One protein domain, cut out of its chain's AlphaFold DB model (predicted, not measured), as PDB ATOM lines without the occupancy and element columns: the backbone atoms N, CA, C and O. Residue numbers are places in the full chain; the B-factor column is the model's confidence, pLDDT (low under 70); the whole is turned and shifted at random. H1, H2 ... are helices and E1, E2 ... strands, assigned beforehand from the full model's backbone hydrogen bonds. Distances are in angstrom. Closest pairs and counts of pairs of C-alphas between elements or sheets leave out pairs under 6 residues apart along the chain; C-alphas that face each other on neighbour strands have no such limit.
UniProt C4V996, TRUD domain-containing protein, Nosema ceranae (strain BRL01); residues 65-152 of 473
ATOM      1  N   GLN A  65       8.217 -42.933  22.865       88.38
ATOM      2  CA  GLN A  65       8.624 -41.697  22.201       88.38
ATOM      3  C   GLN A  65       7.400 -40.831  21.912       88.38
ATOM      4  O   GLN A  65       7.344 -39.694  22.359       88.38
ATOM      5  N   GLU A  66       6.380 -41.376  21.250       91.38
ATOM      6  CA  GLU A  66       5.160 -40.620  20.947       91.38
ATOM      7  C   GLU A  66       4.376 -40.213  22.209       91.38
ATOM      8  O   GLU A  66       3.815 -39.119  22.259       91.38
ATOM      9  N   TYR A  67       4.388 -41.033  23.266       91.62
ATOM     10  CA  TYR A  67       3.808 -40.668  24.561       91.62
ATOM     11  C   TYR A  67       4.529 -39.464  25.191       91.62
ATOM     12  O   TYR A  67       3.872 -38.488  25.553       91.62
ATOM     13  N   ILE A  68       5.863 -39.459  25.242       87.88
ATOM     14  CA  ILE A  68       6.645 -38.327  25.770       87.88
ATOM     15  C   ILE A  68       6.453 -37.075  24.906       87.88
ATOM     16  O   ILE A  68       6.207 -35.995  25.443       87.88
ATOM     17  N   LYS A  69       6.458 -37.213  23.572       88.69
ATOM     18  CA  LYS A  69       6.153 -36.099  22.659       88.69
ATOM     19  C   LYS A  69       4.777 -35.498  22.944       88.69
ATOM     20  O   LYS A  69       4.631 -34.279  22.936       88.69
ATOM     21  N   SER A  70       3.780 -36.337  23.236       91.56
ATOM     22  CA  SER A  70       2.435 -35.872  23.582       91.56
ATOM     23  C   SER A  70       2.406 -35.075  24.894       91.56
ATOM     24  O   SER A  70       1.715 -34.061  24.962       91.56
ATOM     25  N   ILE A  71       3.196 -35.468  25.903       90.00
ATOM     26  CA  ILE A  71       3.342 -34.719  27.161       90.00
ATOM     27  C   ILE A  71       4.036 -33.378  26.903       90.00
ATOM     28  O   ILE A  71       3.528 -32.339  27.318       90.00
ATOM     29  N   ASN A  72       5.153 -33.380  26.172       88.31
ATOM     30  CA  ASN A  72       5.895 -32.162  25.844       88.31
ATOM     31  C   ASN A  72       5.038 -31.164  25.053       88.31
ATOM     32  O   ASN A  72       5.060 -29.968  25.346       88.31
ATOM     33  N   LEU A  73       4.229 -31.653  24.108       89.56
ATOM     34  CA  LEU A  73       3.260 -30.834  23.383       89.56
ATOM     35  C   LEU A  73       2.204 -30.240  24.323       89.56
ATOM     36  O   LEU A  73       1.897 -29.059  24.213       89.56
ATOM     37  N   MET A  74       1.661 -31.020  25.262       90.00
ATOM     38  CA  MET A  74       0.704 -30.492  26.240       90.00
ATOM     39  C   MET A  74       1.301 -29.398  27.117       90.00
ATOM     40  O   MET A  74       0.663 -28.367  27.305       90.00
ATOM     41  N   ILE A  75       2.516 -29.612  27.632       88.44
ATOM     42  CA  ILE A  75       3.230 -28.605  28.424       88.44
ATOM     43  C   ILE A  75       3.370 -27.329  27.589       88.44
ATOM     44  O   ILE A  75       2.956 -26.263  28.030       88.44
ATOM     45  N   TYR A  76       3.854 -27.448  26.348       87.81
ATOM     46  CA  TYR A  76       4.019 -26.306  25.447       87.81
ATOM     47  C   TYR A  76       2.717 -25.530  25.192       87.81
ATOM     48  O   TYR A  76       2.735 -24.300  25.149       87.81
ATOM     49  N   LEU A  77       1.597 -26.239  25.033       89.06
ATOM     50  CA  LEU A  77       0.288 -25.646  24.759       89.06
ATOM     51  C   LEU A  77      -0.319 -24.916  25.969       89.06
ATOM     52  O   LEU A  77      -1.121 -24.005  25.777       89.06
ATOM     53  N   LEU A  78       0.029 -25.306  27.198       87.88
ATOM     54  CA  LEU A  78      -0.671 -24.848  28.407       87.88
ATOM     55  C   LEU A  78       0.131 -23.864  29.271       87.88
ATOM     56  O   LEU A  78      -0.478 -23.129  30.055       87.88
ATOM     57  N   THR A  79       1.458 -23.788  29.122       82.44
ATOM     58  CA  THR A  79       2.299 -22.931  29.980       82.44
ATOM     59  C   THR A  79       2.282 -21.447  29.612       82.44
ATOM     60  O   THR A  79       2.534 -20.629  30.486       82.44
ATOM     61  N   ASP A  80       1.936 -21.064  28.377       71.94
ATOM     62  CA  ASP A  80       1.964 -19.664  27.920       71.94
ATOM     63  C   ASP A  80       0.954 -19.390  26.783       71.94
ATOM     64  O   ASP A  80       0.531 -20.325  26.101       71.94
ATOM     65  N   PRO A  81       0.598 -18.119  26.504       63.16
ATOM     66  CA  PRO A  81      -0.142 -17.752  25.300       63.16
ATOM     67  C   PRO A  81       0.670 -18.076  24.036       63.16
ATOM     68  O   PRO A  81       1.853 -17.731  23.945       63.16
ATOM     69  N   ARG A  82       0.035 -18.717  23.051       77.75
ATOM     70  CA  ARG A  82       0.641 -19.091  21.764       77.75
ATOM     71  C   ARG A  82      -0.290 -18.728  20.615       77.75
ATOM     72  O   ARG A  82      -1.508 -18.860  20.745       77.75
ATOM     73  N   THR A  83       0.276 -18.290  19.498       86.50
ATOM     74  CA  THR A  83      -0.456 -18.166  18.234       86.50
ATOM     75  C   THR A  83      -0.544 -19.525  17.530       86.50
ATOM     76  O   THR A  83       0.233 -20.436  17.814       86.50
ATOM     77  N   GLU A  84      -1.477 -19.685  16.589       88.81
ATOM     78  CA  GLU A  84      -1.562 -20.909  15.769       88.81
ATOM     79  C   GLU A  84      -0.285 -21.139  14.938       88.81
ATOM     80  O   GLU A  84       0.105 -22.284  14.700       88.81
ATOM     81  N   GLU A  85       0.413 -20.060  14.568       88.25
ATOM     82  CA  GLU A  85       1.716 -20.106  13.902       88.25
ATOM     83  C   GLU A  85       2.802 -20.667  14.832       88.25
ATOM     84  O   GLU A  85       3.523 -21.583  14.442       88.25
ATOM     85  N   ASP A  86       2.860 -20.221  16.094       87.81
ATOM     86  CA  ASP A  86       3.803 -20.751  17.093       87.81
ATOM     87  C   ASP A  86       3.589 -22.248  17.353       87.81
ATOM     88  O   ASP A  86       4.544 -23.000  17.561       87.81
ATOM     89  N   ILE A  87       2.328 -22.695  17.367       88.25
ATOM     90  CA  ILE A  87       1.982 -24.110  17.548       88.25
ATOM     91  C   ILE A  87       2.421 -24.917  16.328       88.25
ATOM     92  O   ILE A  87       3.030 -25.979  16.473       88.25
ATOM     93  N   THR A  88       2.148 -24.408  15.128       86.88
ATOM     94  CA  THR A  88       2.540 -25.061  13.874       86.88
ATOM     95  C   THR A  88       4.059 -25.178  13.772       86.88
ATOM     96  O   THR A  88       4.569 -26.258  13.478       86.88
ATOM     97  N   ASN A  89       4.792 -24.111  14.100       85.56
ATOM     98  CA  ASN A  89       6.254 -24.109  14.105       85.56
ATOM     99  C   ASN A  89       6.818 -25.128  15.101       85.56
ATOM    100  O   ASN A  89       7.682 -25.917  14.727       85.56
ATOM    101  N   PHE A  90       6.278 -25.198  16.321       83.06
ATOM    102  CA  PHE A  90       6.695 -26.195  17.313       83.06
ATOM    103  C   PHE A  90       6.510 -27.637  16.813       83.06
ATOM    104  O   PHE A  90       7.400 -28.476  16.965       83.06
ATOM    105  N   ILE A  91       5.371 -27.920  16.170       82.06
ATOM    106  CA  ILE A  91       5.081 -29.239  15.593       82.06
ATOM    107  C   ILE A  91       6.049 -29.565  14.444       82.06
ATOM    108  O   ILE A  91       6.564 -30.682  14.366       82.06
ATOM    109  N   CYS A  92       6.319 -28.603  13.561       75.38
ATOM    110  CA  CYS A  92       7.175 -28.789  12.387       75.38
ATOM    111  C   CYS A  92       8.668 -28.904  12.737       75.38
ATOM    112  O   CYS A  92       9.380 -29.697  12.118       75.38
ATOM    113  N   CYS A  93       9.150 -28.166  13.741       67.38
ATOM    114  CA  CYS A  93      10.556 -28.170  14.159       67.38
ATOM    115  C   CYS A  93      10.982 -29.454  14.888       67.38
ATOM    116  O   CYS A  93      12.165 -29.643  15.145       67.38
ATOM    117  N   SER A  94      10.051 -30.371  15.182       60.09
ATOM    118  CA  SER A  94      10.323 -31.586  15.963       60.09
ATOM    119  C   SER A  94      10.894 -31.316  17.365       60.09
ATOM    120  O   SER A  94      11.482 -32.213  17.971       60.09
ATOM    121  N   ASP A  95      10.639 -30.128  17.932       57.00
ATOM    122  CA  ASP A  95      11.054 -29.710  19.286       57.00
ATOM    123  C   ASP A  95      10.356 -30.502  20.414       57.00
ATOM    124  O   ASP A  95      10.496 -30.212  21.604       57.00
ATOM    125  N   PHE A  96       9.635 -31.567  20.057       53.31
ATOM    126  CA  PHE A  96       9.060 -32.536  20.981       53.31
ATOM    127  C   PHE A  96      10.102 -33.301  21.813       53.31
ATOM    128  O   PHE A  96       9.721 -33.976  22.767       53.31
ATOM    129  N   ASN A  97      11.390 -33.216  21.468       53.41
ATOM    130  CA  ASN A  97      12.494 -33.921  22.129       53.41
ATOM    131  C   ASN A  97      13.186 -33.070  23.208       53.41
ATOM    132  O   ASN A  97      14.401 -33.148  23.369       53.41
ATOM    133  N   LYS A  98      12.454 -32.223  23.945       59.25
ATOM    134  CA  LYS A  98      13.031 -31.648  25.166       59.25
ATOM    135  C   LYS A  98      13.317 -32.784  26.146       59.25
ATOM    136  O   LYS A  98      12.386 -33.395  26.673       59.25
ATOM    137  N   ASP A  99      14.603 -33.039  26.368       61.19
ATOM    138  CA  ASP A  99      15.121 -34.027  27.313       61.19
ATOM    139  C   ASP A  99      14.964 -33.511  28.751       61.19
ATOM    140  O   ASP A  99      15.930 -33.156  29.426       61.19
ATOM    141  N   TYR A 100      13.723 -33.420  29.229       63.97
ATOM    142  CA  TYR A 100      13.487 -33.325  30.665       63.97
ATOM    143  C   TYR A 100      13.826 -34.675  31.298       63.97
ATOM    144  O   TYR A 100      13.420 -35.725  30.794       63.97
ATOM    145  N   ASP A 101      14.520 -34.666  32.436       81.56
ATOM    146  CA  ASP A 101      14.557 -35.859  33.272       81.56
ATOM    147  C   ASP A 101      13.134 -36.197  33.757       81.56
ATOM    148  O   ASP A 101      12.250 -35.334  33.833       81.56
ATOM    149  N   LEU A 102      12.897 -37.467  34.091       80.56
ATOM    150  CA  LEU A 102      11.554 -37.947  34.423       80.56
ATOM    151  C   LEU A 102      10.918 -37.206  35.609       80.56
ATOM    152  O   LEU A 102       9.699 -37.039  35.611       80.56
ATOM    153  N   ASN A 103      11.696 -36.744  36.597       84.19
ATOM    154  CA  ASN A 103      11.137 -36.024  37.745       84.19
ATOM    155  C   ASN A 103      10.648 -34.637  37.332       84.19
ATOM    156  O   ASN A 103       9.522 -34.262  37.667       84.19
ATOM    157  N   THR A 104      11.461 -33.906  36.564       84.06
ATOM    158  CA  THR A 104      11.074 -32.599  36.017       84.06
ATOM    159  C   THR A 104       9.841 -32.730  35.128       84.06
ATOM    160  O   THR A 104       8.874 -31.983  35.299       84.06
ATOM    161  N   LEU A 105       9.817 -33.731  34.241       83.38
ATOM    162  CA  LEU A 105       8.667 -33.998  33.376       83.38
ATOM    163  C   LEU A 105       7.400 -34.287  34.192       83.38
ATOM    164  O   LEU A 105       6.342 -33.732  33.903       83.38
ATOM    165  N   LYS A 106       7.508 -35.122  35.236       84.38
ATOM    166  CA  LYS A 106       6.390 -35.469  36.125       84.38
ATOM    167  C   LYS A 106       5.824 -34.244  36.837       84.38
ATOM    168  O   LYS A 106       4.605 -34.108  36.901       84.38
ATOM    169  N   SER A 107       6.687 -33.367  37.354       85.75
ATOM    170  CA  SER A 107       6.261 -32.129  38.018       85.75
ATOM    171  C   SER A 107       5.500 -31.230  37.048       85.75
ATOM    172  O   SER A 107       4.350 -30.889  37.307       85.75
ATOM    173  N   LEU A 108       6.093 -30.933  35.885       83.88
ATOM    174  CA  LEU A 108       5.467 -30.073  34.878       83.88
ATOM    175  C   LEU A 108       4.132 -30.633  34.389       83.88
ATOM    176  O   LEU A 108       3.196 -29.872  34.188       83.88
ATOM    177  N   TYR A 109       4.043 -31.950  34.197       82.12
ATOM    178  CA  TYR A 109       2.851 -32.607  33.671       82.12
ATOM    179  C   TYR A 109       1.682 -32.652  34.667       82.12
ATOM    180  O   TYR A 109       0.523 -32.540  34.259       82.12
ATOM    181  N   LYS A 110       1.961 -32.822  35.966       81.50
ATOM    182  CA  LYS A 110       0.919 -32.906  37.001       81.50
ATOM    183  C   LYS A 110       0.285 -31.566  37.344       81.50
ATOM    184  O   LYS A 110      -0.900 -31.550  37.665       81.50
ATOM    185  N   ASP A 111       1.046 -30.486  37.226       80.25
ATOM    186  CA  ASP A 111       0.614 -29.142  37.619       80.25
ATOM    187  C   ASP A 111      -0.027 -28.354  36.456       80.25
ATOM    188  O   ASP A 111      -0.250 -27.148  36.564       80.25
ATOM    189  N   LEU A 112      -0.328 -29.014  35.327       82.94
ATOM    190  CA  LEU A 112      -0.931 -28.362  34.162       82.94
ATOM    191  C   LEU A 112      -2.369 -27.906  34.435       82.94
ATOM    192  O   LEU A 112      -3.249 -28.710  34.740       82.94
ATOM    193  N   ASP A 113      -2.620 -26.617  34.205       83.75
ATOM    194  CA  ASP A 113      -3.968 -26.056  34.125       83.75
ATOM    195  C   ASP A 113      -4.580 -26.351  32.746       83.75
ATOM    196  O   ASP A 113      -4.139 -25.813  31.727       83.75
ATOM    197  N   TYR A 114      -5.604 -27.209  32.699       87.50
ATOM    198  CA  TYR A 114      -6.291 -27.636  31.470       87.50
ATOM    199  C   TYR A 114      -7.290 -26.597  30.941       87.50
ATOM    200  O   TYR A 114      -8.419 -26.925  30.561       87.50
ATOM    201  N   LYS A 115      -6.875 -25.331  30.886       88.06
ATOM    202  CA  LYS A 115      -7.663 -24.259  30.277       88.06
ATOM    203  C   LYS A 115      -7.880 -24.523  28.773       88.06
ATOM    204  O   LYS A 115      -6.940 -24.931  28.084       88.06
ATOM    205  N   PRO A 116      -9.091 -24.289  28.232       90.50
ATOM    206  CA  PRO A 116      -9.334 -24.401  26.798       90.50
ATOM    207  C   PRO A 116      -8.473 -23.430  25.983       90.50
ATOM    208  O   PRO A 116      -8.258 -22.286  26.388       90.50
ATOM    209  N   ILE A 117      -8.034 -23.868  24.803       91.88
ATOM    210  CA  ILE A 117      -7.254 -23.056  23.858       91.88
ATOM    211  C   ILE A 117      -8.114 -22.787  22.627       91.88
ATOM    212  O   ILE A 117      -8.728 -23.705  22.094       91.88
ATOM    213  N   ILE A 118      -8.158 -21.546  22.150       92.06
ATOM    214  CA  ILE A 118      -8.866 -21.217  20.909       92.06
ATOM    215  C   ILE A 118      -7.953 -21.543  19.729       92.06
ATOM    216  O   ILE A 118      -6.868 -20.979  19.621       92.06
ATOM    217  N   ILE A 119      -8.405 -22.429  18.848       92.56
ATOM    218  CA  ILE A 119      -7.705 -22.807  17.618       92.56
ATOM    219  C   ILE A 119      -8.740 -22.810  16.504       92.56
ATOM    220  O   ILE A 119      -9.607 -23.678  16.492       92.56
ATOM    221  N   LYS A 120      -8.666 -21.861  15.575       93.50
ATOM    222  CA  LYS A 120      -9.582 -21.691  14.438       93.50
ATOM    223  C   LYS A 120      -9.223 -22.595  13.264       93.50
ATOM    224  O   LYS A 120     -10.127 -23.045  12.558       93.50
ATOM    225  N   ASP A 121      -7.941 -22.896  13.064       94.25
ATOM    226  CA  ASP A 121      -7.518 -23.820  12.015       94.25
ATOM    227  C   ASP A 121      -7.934 -25.273  12.325       94.25
ATOM    228  O   ASP A 121      -7.475 -25.924  13.266       94.25
ATOM    229  N   LYS A 122      -8.809 -25.813  11.473       94.25
ATOM    230  CA  LYS A 122      -9.307 -27.190  11.548       94.25
ATOM    231  C   LYS A 122      -8.225 -28.244  11.283       94.25
ATOM    232  O   LYS A 122      -8.291 -29.330  11.874       94.25
ATOM    233  N   GLU A 123      -7.287 -27.979  10.381       93.19
ATOM    234  CA  GLU A 123      -6.198 -28.905  10.067       93.19
ATOM    235  C   GLU A 123      -5.247 -29.014  11.256       93.19
ATOM    236  O   GLU A 123      -4.984 -30.125  11.730       93.19
ATOM    237  N   LEU A 124      -4.865 -27.873  11.837       93.12
ATOM    238  CA  LEU A 124      -4.070 -27.829  13.060       93.12
ATOM    239  C   LEU A 124      -4.742 -28.599  14.205       93.12
ATOM    240  O   LEU A 124      -4.109 -29.458  14.822       93.12
ATOM    241  N   ARG A 125      -6.048 -28.395  14.442       93.81
ATOM    242  CA  ARG A 125      -6.798 -29.182  15.446       93.81
ATOM    243  C   ARG A 125      -6.749 -30.685  15.174       93.81
ATOM    244  O   ARG A 125      -6.603 -31.476  16.105       93.81
ATOM    245  N   THR A 126      -6.867 -31.094  13.913       91.94
ATOM    246  CA  THR A 126      -6.803 -32.511  13.518       91.94
ATOM    247  C   THR A 126      -5.425 -33.101  13.823       91.94
ATOM    248  O   THR A 126      -5.333 -34.184  14.406       91.94
ATOM    249  N   ASN A 127      -4.357 -32.367  13.509       90.94
ATOM    250  CA  ASN A 127      -2.987 -32.770  13.817       90.94
ATOM    251  C   ASN A 127      -2.757 -32.873  15.330       90.94
ATOM    252  O   ASN A 127      -2.242 -33.887  15.801       90.94
ATOM    253  N   LEU A 128      -3.229 -31.894  16.107       93.25
ATOM    254  CA  LEU A 128      -3.154 -31.926  17.570       93.25
ATOM    255  C   LEU A 128      -3.881 -33.135  18.165       93.25
ATOM    256  O   LEU A 128      -3.319 -33.822  19.016       93.25
ATOM    257  N   HIS A 129      -5.094 -33.453  17.697       93.25
ATOM    258  CA  HIS A 129      -5.795 -34.669  18.124       93.25
ATOM    259  C   HIS A 129      -4.974 -35.937  17.845       93.25
ATOM    260  O   HIS A 129      -4.944 -36.830  18.693       93.25
ATOM    261  N   ASN A 130      -4.282 -36.012  16.704       91.31
ATOM    262  CA  ASN A 130      -3.445 -37.158  16.351       91.31
ATOM    263  C   ASN A 130      -2.212 -37.285  17.259       91.31
ATOM    264  O   ASN A 130      -1.985 -38.369  17.800       91.31
ATOM    265  N   TYR A 131      -1.455 -36.207  17.484       91.25
ATOM    266  CA  TYR A 131      -0.286 -36.233  18.377       91.25
ATOM    267  C   TYR A 131      -0.678 -36.558  19.821       91.25
ATOM    268  O   TYR A 131      -0.081 -37.417  20.468       91.25
ATOM    269  N   LEU A 132      -1.750 -35.935  20.312       93.62
ATOM    270  CA  LEU A 132      -2.238 -36.132  21.677       93.62
ATOM    271  C   LEU A 132      -2.958 -37.471  21.871       93.62
ATOM    272  O   LEU A 132      -3.251 -37.841  23.008       93.62
ATOM    273  N   SER A 133      -3.242 -38.221  20.798       94.62
ATOM    274  CA  SER A 133      -3.836 -39.562  20.895       94.62
ATOM    275  C   SER A 133      -2.914 -40.566  21.589       94.62
ATOM    276  O   SER A 133      -3.402 -41.518  22.196       94.62
ATOM    277  N   TYR A 134      -1.599 -40.338  21.553       93.88
ATOM    278  CA  TYR A 134      -0.641 -41.174  22.266       93.88
ATOM    279  C   TYR A 134      -0.655 -40.932  23.775       93.88
ATOM    280  O   TYR A 134      -0.295 -41.842  24.516       93.88
ATOM    281  N   ASN A 135      -1.146 -39.779  24.251       93.19
ATOM    282  CA  ASN A 135      -1.402 -39.596  25.675       93.19
ATOM    283  C   ASN A 135      -2.620 -40.440  26.087       93.19
ATOM    284  O   ASN A 135      -3.754 -40.173  25.675       93.19
ATOM    285  N   LEU A 136      -2.385 -41.465  26.906       93.69
ATOM    286  CA  LEU A 136      -3.399 -42.448  27.291       93.69
ATOM    287  C   LEU A 136      -4.406 -41.929  28.328       93.69
ATOM    288  O   LEU A 136      -5.485 -42.515  28.451       93.69
ATOM    289  N   PHE A 137      -4.074 -40.847  29.035       91.94
ATOM    290  CA  PHE A 137      -4.809 -40.342  30.200       91.94
ATOM    291  C   PHE A 137      -5.480 -38.991  29.948       91.94
ATOM    292  O   PHE A 137      -6.281 -38.539  30.765       91.94
ATOM    293  N   ILE A 138      -5.192 -38.346  28.817       91.25
ATOM    294  CA  ILE A 138      -5.723 -37.024  28.481       91.25
ATOM    295  C   ILE A 138      -6.575 -37.127  27.238       91.25
ATOM    296  O   ILE A 138      -6.061 -37.290  26.139       91.25
ATOM    297  N   ASN A 139      -7.884 -36.996  27.408       91.31
ATOM    298  CA  ASN A 139      -8.823 -36.872  26.316       91.31
ATOM    299  C   ASN A 139      -8.809 -35.459  25.717       91.31
ATOM    300  O   ASN A 139      -8.594 -34.482  26.426       91.31
ATOM    301  N   THR A 140      -9.072 -35.347  24.413       93.50
ATOM    302  CA  THR A 140      -9.120 -34.059  23.710       93.50
ATOM    303  C   THR A 140     -10.424 -33.909  22.941       93.50
ATOM    304  O   THR A 140     -10.872 -34.850  22.280       93.50
ATOM    305  N   LYS A 141     -11.041 -32.726  23.013       93.38
ATOM    306  CA  LYS A 141     -12.293 -32.387  22.315       93.38
ATOM    307  C   LYS A 141     -12.184 -31.014  21.661       93.38
ATOM    308  O   LYS A 141     -11.427 -30.175  22.127       93.38
ATOM    309  N   THR A 142     -12.972 -30.796  20.613       93.56
ATOM    310  CA  THR A 142     -13.149 -29.475  20.003       93.56
ATOM    311  C   THR A 142     -14.626 -29.088  20.062       93.56
ATOM    312  O   THR A 142     -15.459 -29.852  19.571       93.56
ATOM    313  N   ILE A 143     -14.947 -27.926  20.635       94.38
ATOM    314  CA  ILE A 143     -16.301 -27.341  20.672       94.38
ATOM    315  C   ILE A 143     -16.167 -25.856  20.325       94.38
ATOM    316  O   ILE A 143     -15.436 -25.157  21.010       94.38
ATOM    317  N   ASP A 144     -16.830 -25.388  19.264       92.56
ATOM    318  CA  ASP A 144     -16.812 -23.975  18.838       92.56
ATOM    319  C   ASP A 144     -15.395 -23.360  18.795       92.56
ATOM    320  O   ASP A 144     -15.112 -22.344  19.424       92.56
ATOM    321  N   ASP A 145     -14.478 -24.036  18.087       92.62
ATOM    322  CA  ASP A 145     -13.041 -23.710  17.974       92.62
ATOM    323  C   ASP A 145     -12.234 -23.755  19.291       92.62
ATOM    324  O   ASP A 145     -11.025 -23.531  19.283       92.62
ATOM    325  N   GLN A 146     -12.848 -24.121  20.418       93.00
ATOM    326  CA  GLN A 146     -12.144 -24.379  21.672       93.00
ATOM    327  C   GLN A 146     -11.610 -25.810  21.700       93.00
ATOM    328  O   GLN A 146     -12.377 -26.774  21.667       93.00
ATOM    329  N   PHE A 147     -10.292 -25.943  21.795       94.12
ATOM    330  CA  PHE A 147      -9.580 -27.190  22.021       94.12
ATOM    331  C   PHE A 147      -9.461 -27.445  23.528       94.12
ATOM    332  O   PHE A 147      -8.831 -26.680  24.259       94.12
ATOM    333  N   ILE A 148     -10.105 -28.511  23.995       93.38
ATOM    334  CA  ILE A 148     -10.314 -28.820  25.413       93.38
ATOM    335  C   ILE A 148      -9.558 -30.100  25.769       93.38
ATOM    336  O   ILE A 148      -9.616 -31.084  25.024       93.38
ATOM    337  N   PHE A 149      -8.909 -30.097  26.932       93.38
ATOM    338  CA  PHE A 149      -8.217 -31.243  27.519       93.38
ATOM    339  C   PHE A 149      -9.007 -31.761  28.724       93.38
ATOM    340  O   PHE A 149      -9.454 -30.986  29.563       93.38
ATOM    341  N   GLU A 150      -9.175 -33.074  28.827       90.56
ATOM    342  CA  GLU A 150      -9.895 -33.711  29.932       90.56
ATOM    343  C   GLU A 150      -9.114 -34.925  30.424       90.56
ATOM    344  O   GLU A 150      -8.914 -35.881  29.675       90.56
ATOM    345  N   ARG A 151      -8.715 -34.942  31.698       89.56
ATOM    346  CA  ARG A 151      -8.102 -36.140  32.275       89.56
ATOM    347  C   ARG A 151      -9.147 -37.244  32.415       89.56
ATOM    348  O   ARG A 151     -10.192 -37.057  33.031       89.56
ATOM    349  N   SER A 152      -8.867 -38.403  31.833       90.25
ATOM    350  CA  SER A 152      -9.751 -39.561  31.859       90.25
ATOM    351  C   SER A 152      -8.947 -40.850  31.788       90.25
ATOM    352  O   SER A 152      -8.164 -41.056  30.865       90.25
TER     353      SER A 152
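This is residues 65 to 152 of the 473 residues of the protein "TRUD domain-containing protein" of Nosema ceranae (strain BRL01) (UniProt C4V996). A two-stranded hairpin, E1 and E2, forms one side, with H4 packed on it, chiefly on E1; H1 runs through the middle, and H2 and H3 lie farther out. The 88 printed residues, mixed in class, run H1 H2 H3 H4 E1 E2, the sheet antiparallel. The whole is compact: radius of gyration of the C-alphas 12.2 A, spans 36 by 29 by 22 A.

E1 is residues 138 to 143 and E2 146 to 151, each 16.3 A long; C-alpha 151 is at (-8.102, -36.140, 32.275). H4 is 122 to 132, 15.2 A; H1, 65 to 78, 20.2 A, begins at (8.624, -41.697, 22.201). H2 is 84 to 92, H3 102 to 110, 12.2 and 12.0 A.

In hairpin E1 and E2, N 139 and O 150 are within hydrogen-bond range at 2.7 A. Residues 117 to 118 pair antiparallel with 146 to 147 of E2. The closest C-alphas of H4 and E1, His 129 and Thr 140, are 6.5 A apart. H1 and H4 touch, closest C-alphas Ser 70 and Leu 132, 5.1 A, at a steep tilt of 54 degrees, opposite ways. H1, with residues 71 to 75 alone, and H3 only just touch, with 3 pairs of C-alphas within 8 A, closest Ile 75 and Tyr 109, 6.6 A. H2 and H1 are close but not clearly touching, closest C-alphas Leu 77 and Ile 87, 7.6 A. In H1, H2, H3 and H4 every O i to N i+4 pair is within hydrogen-bond range.

The C-alphas farthest apart, Asp 101 and Asp 144, are 36.5 A apart. The printed part has no cut; the link H3 to H4 is long. Residues 81 and 93 to 100 have pLDDT under 70.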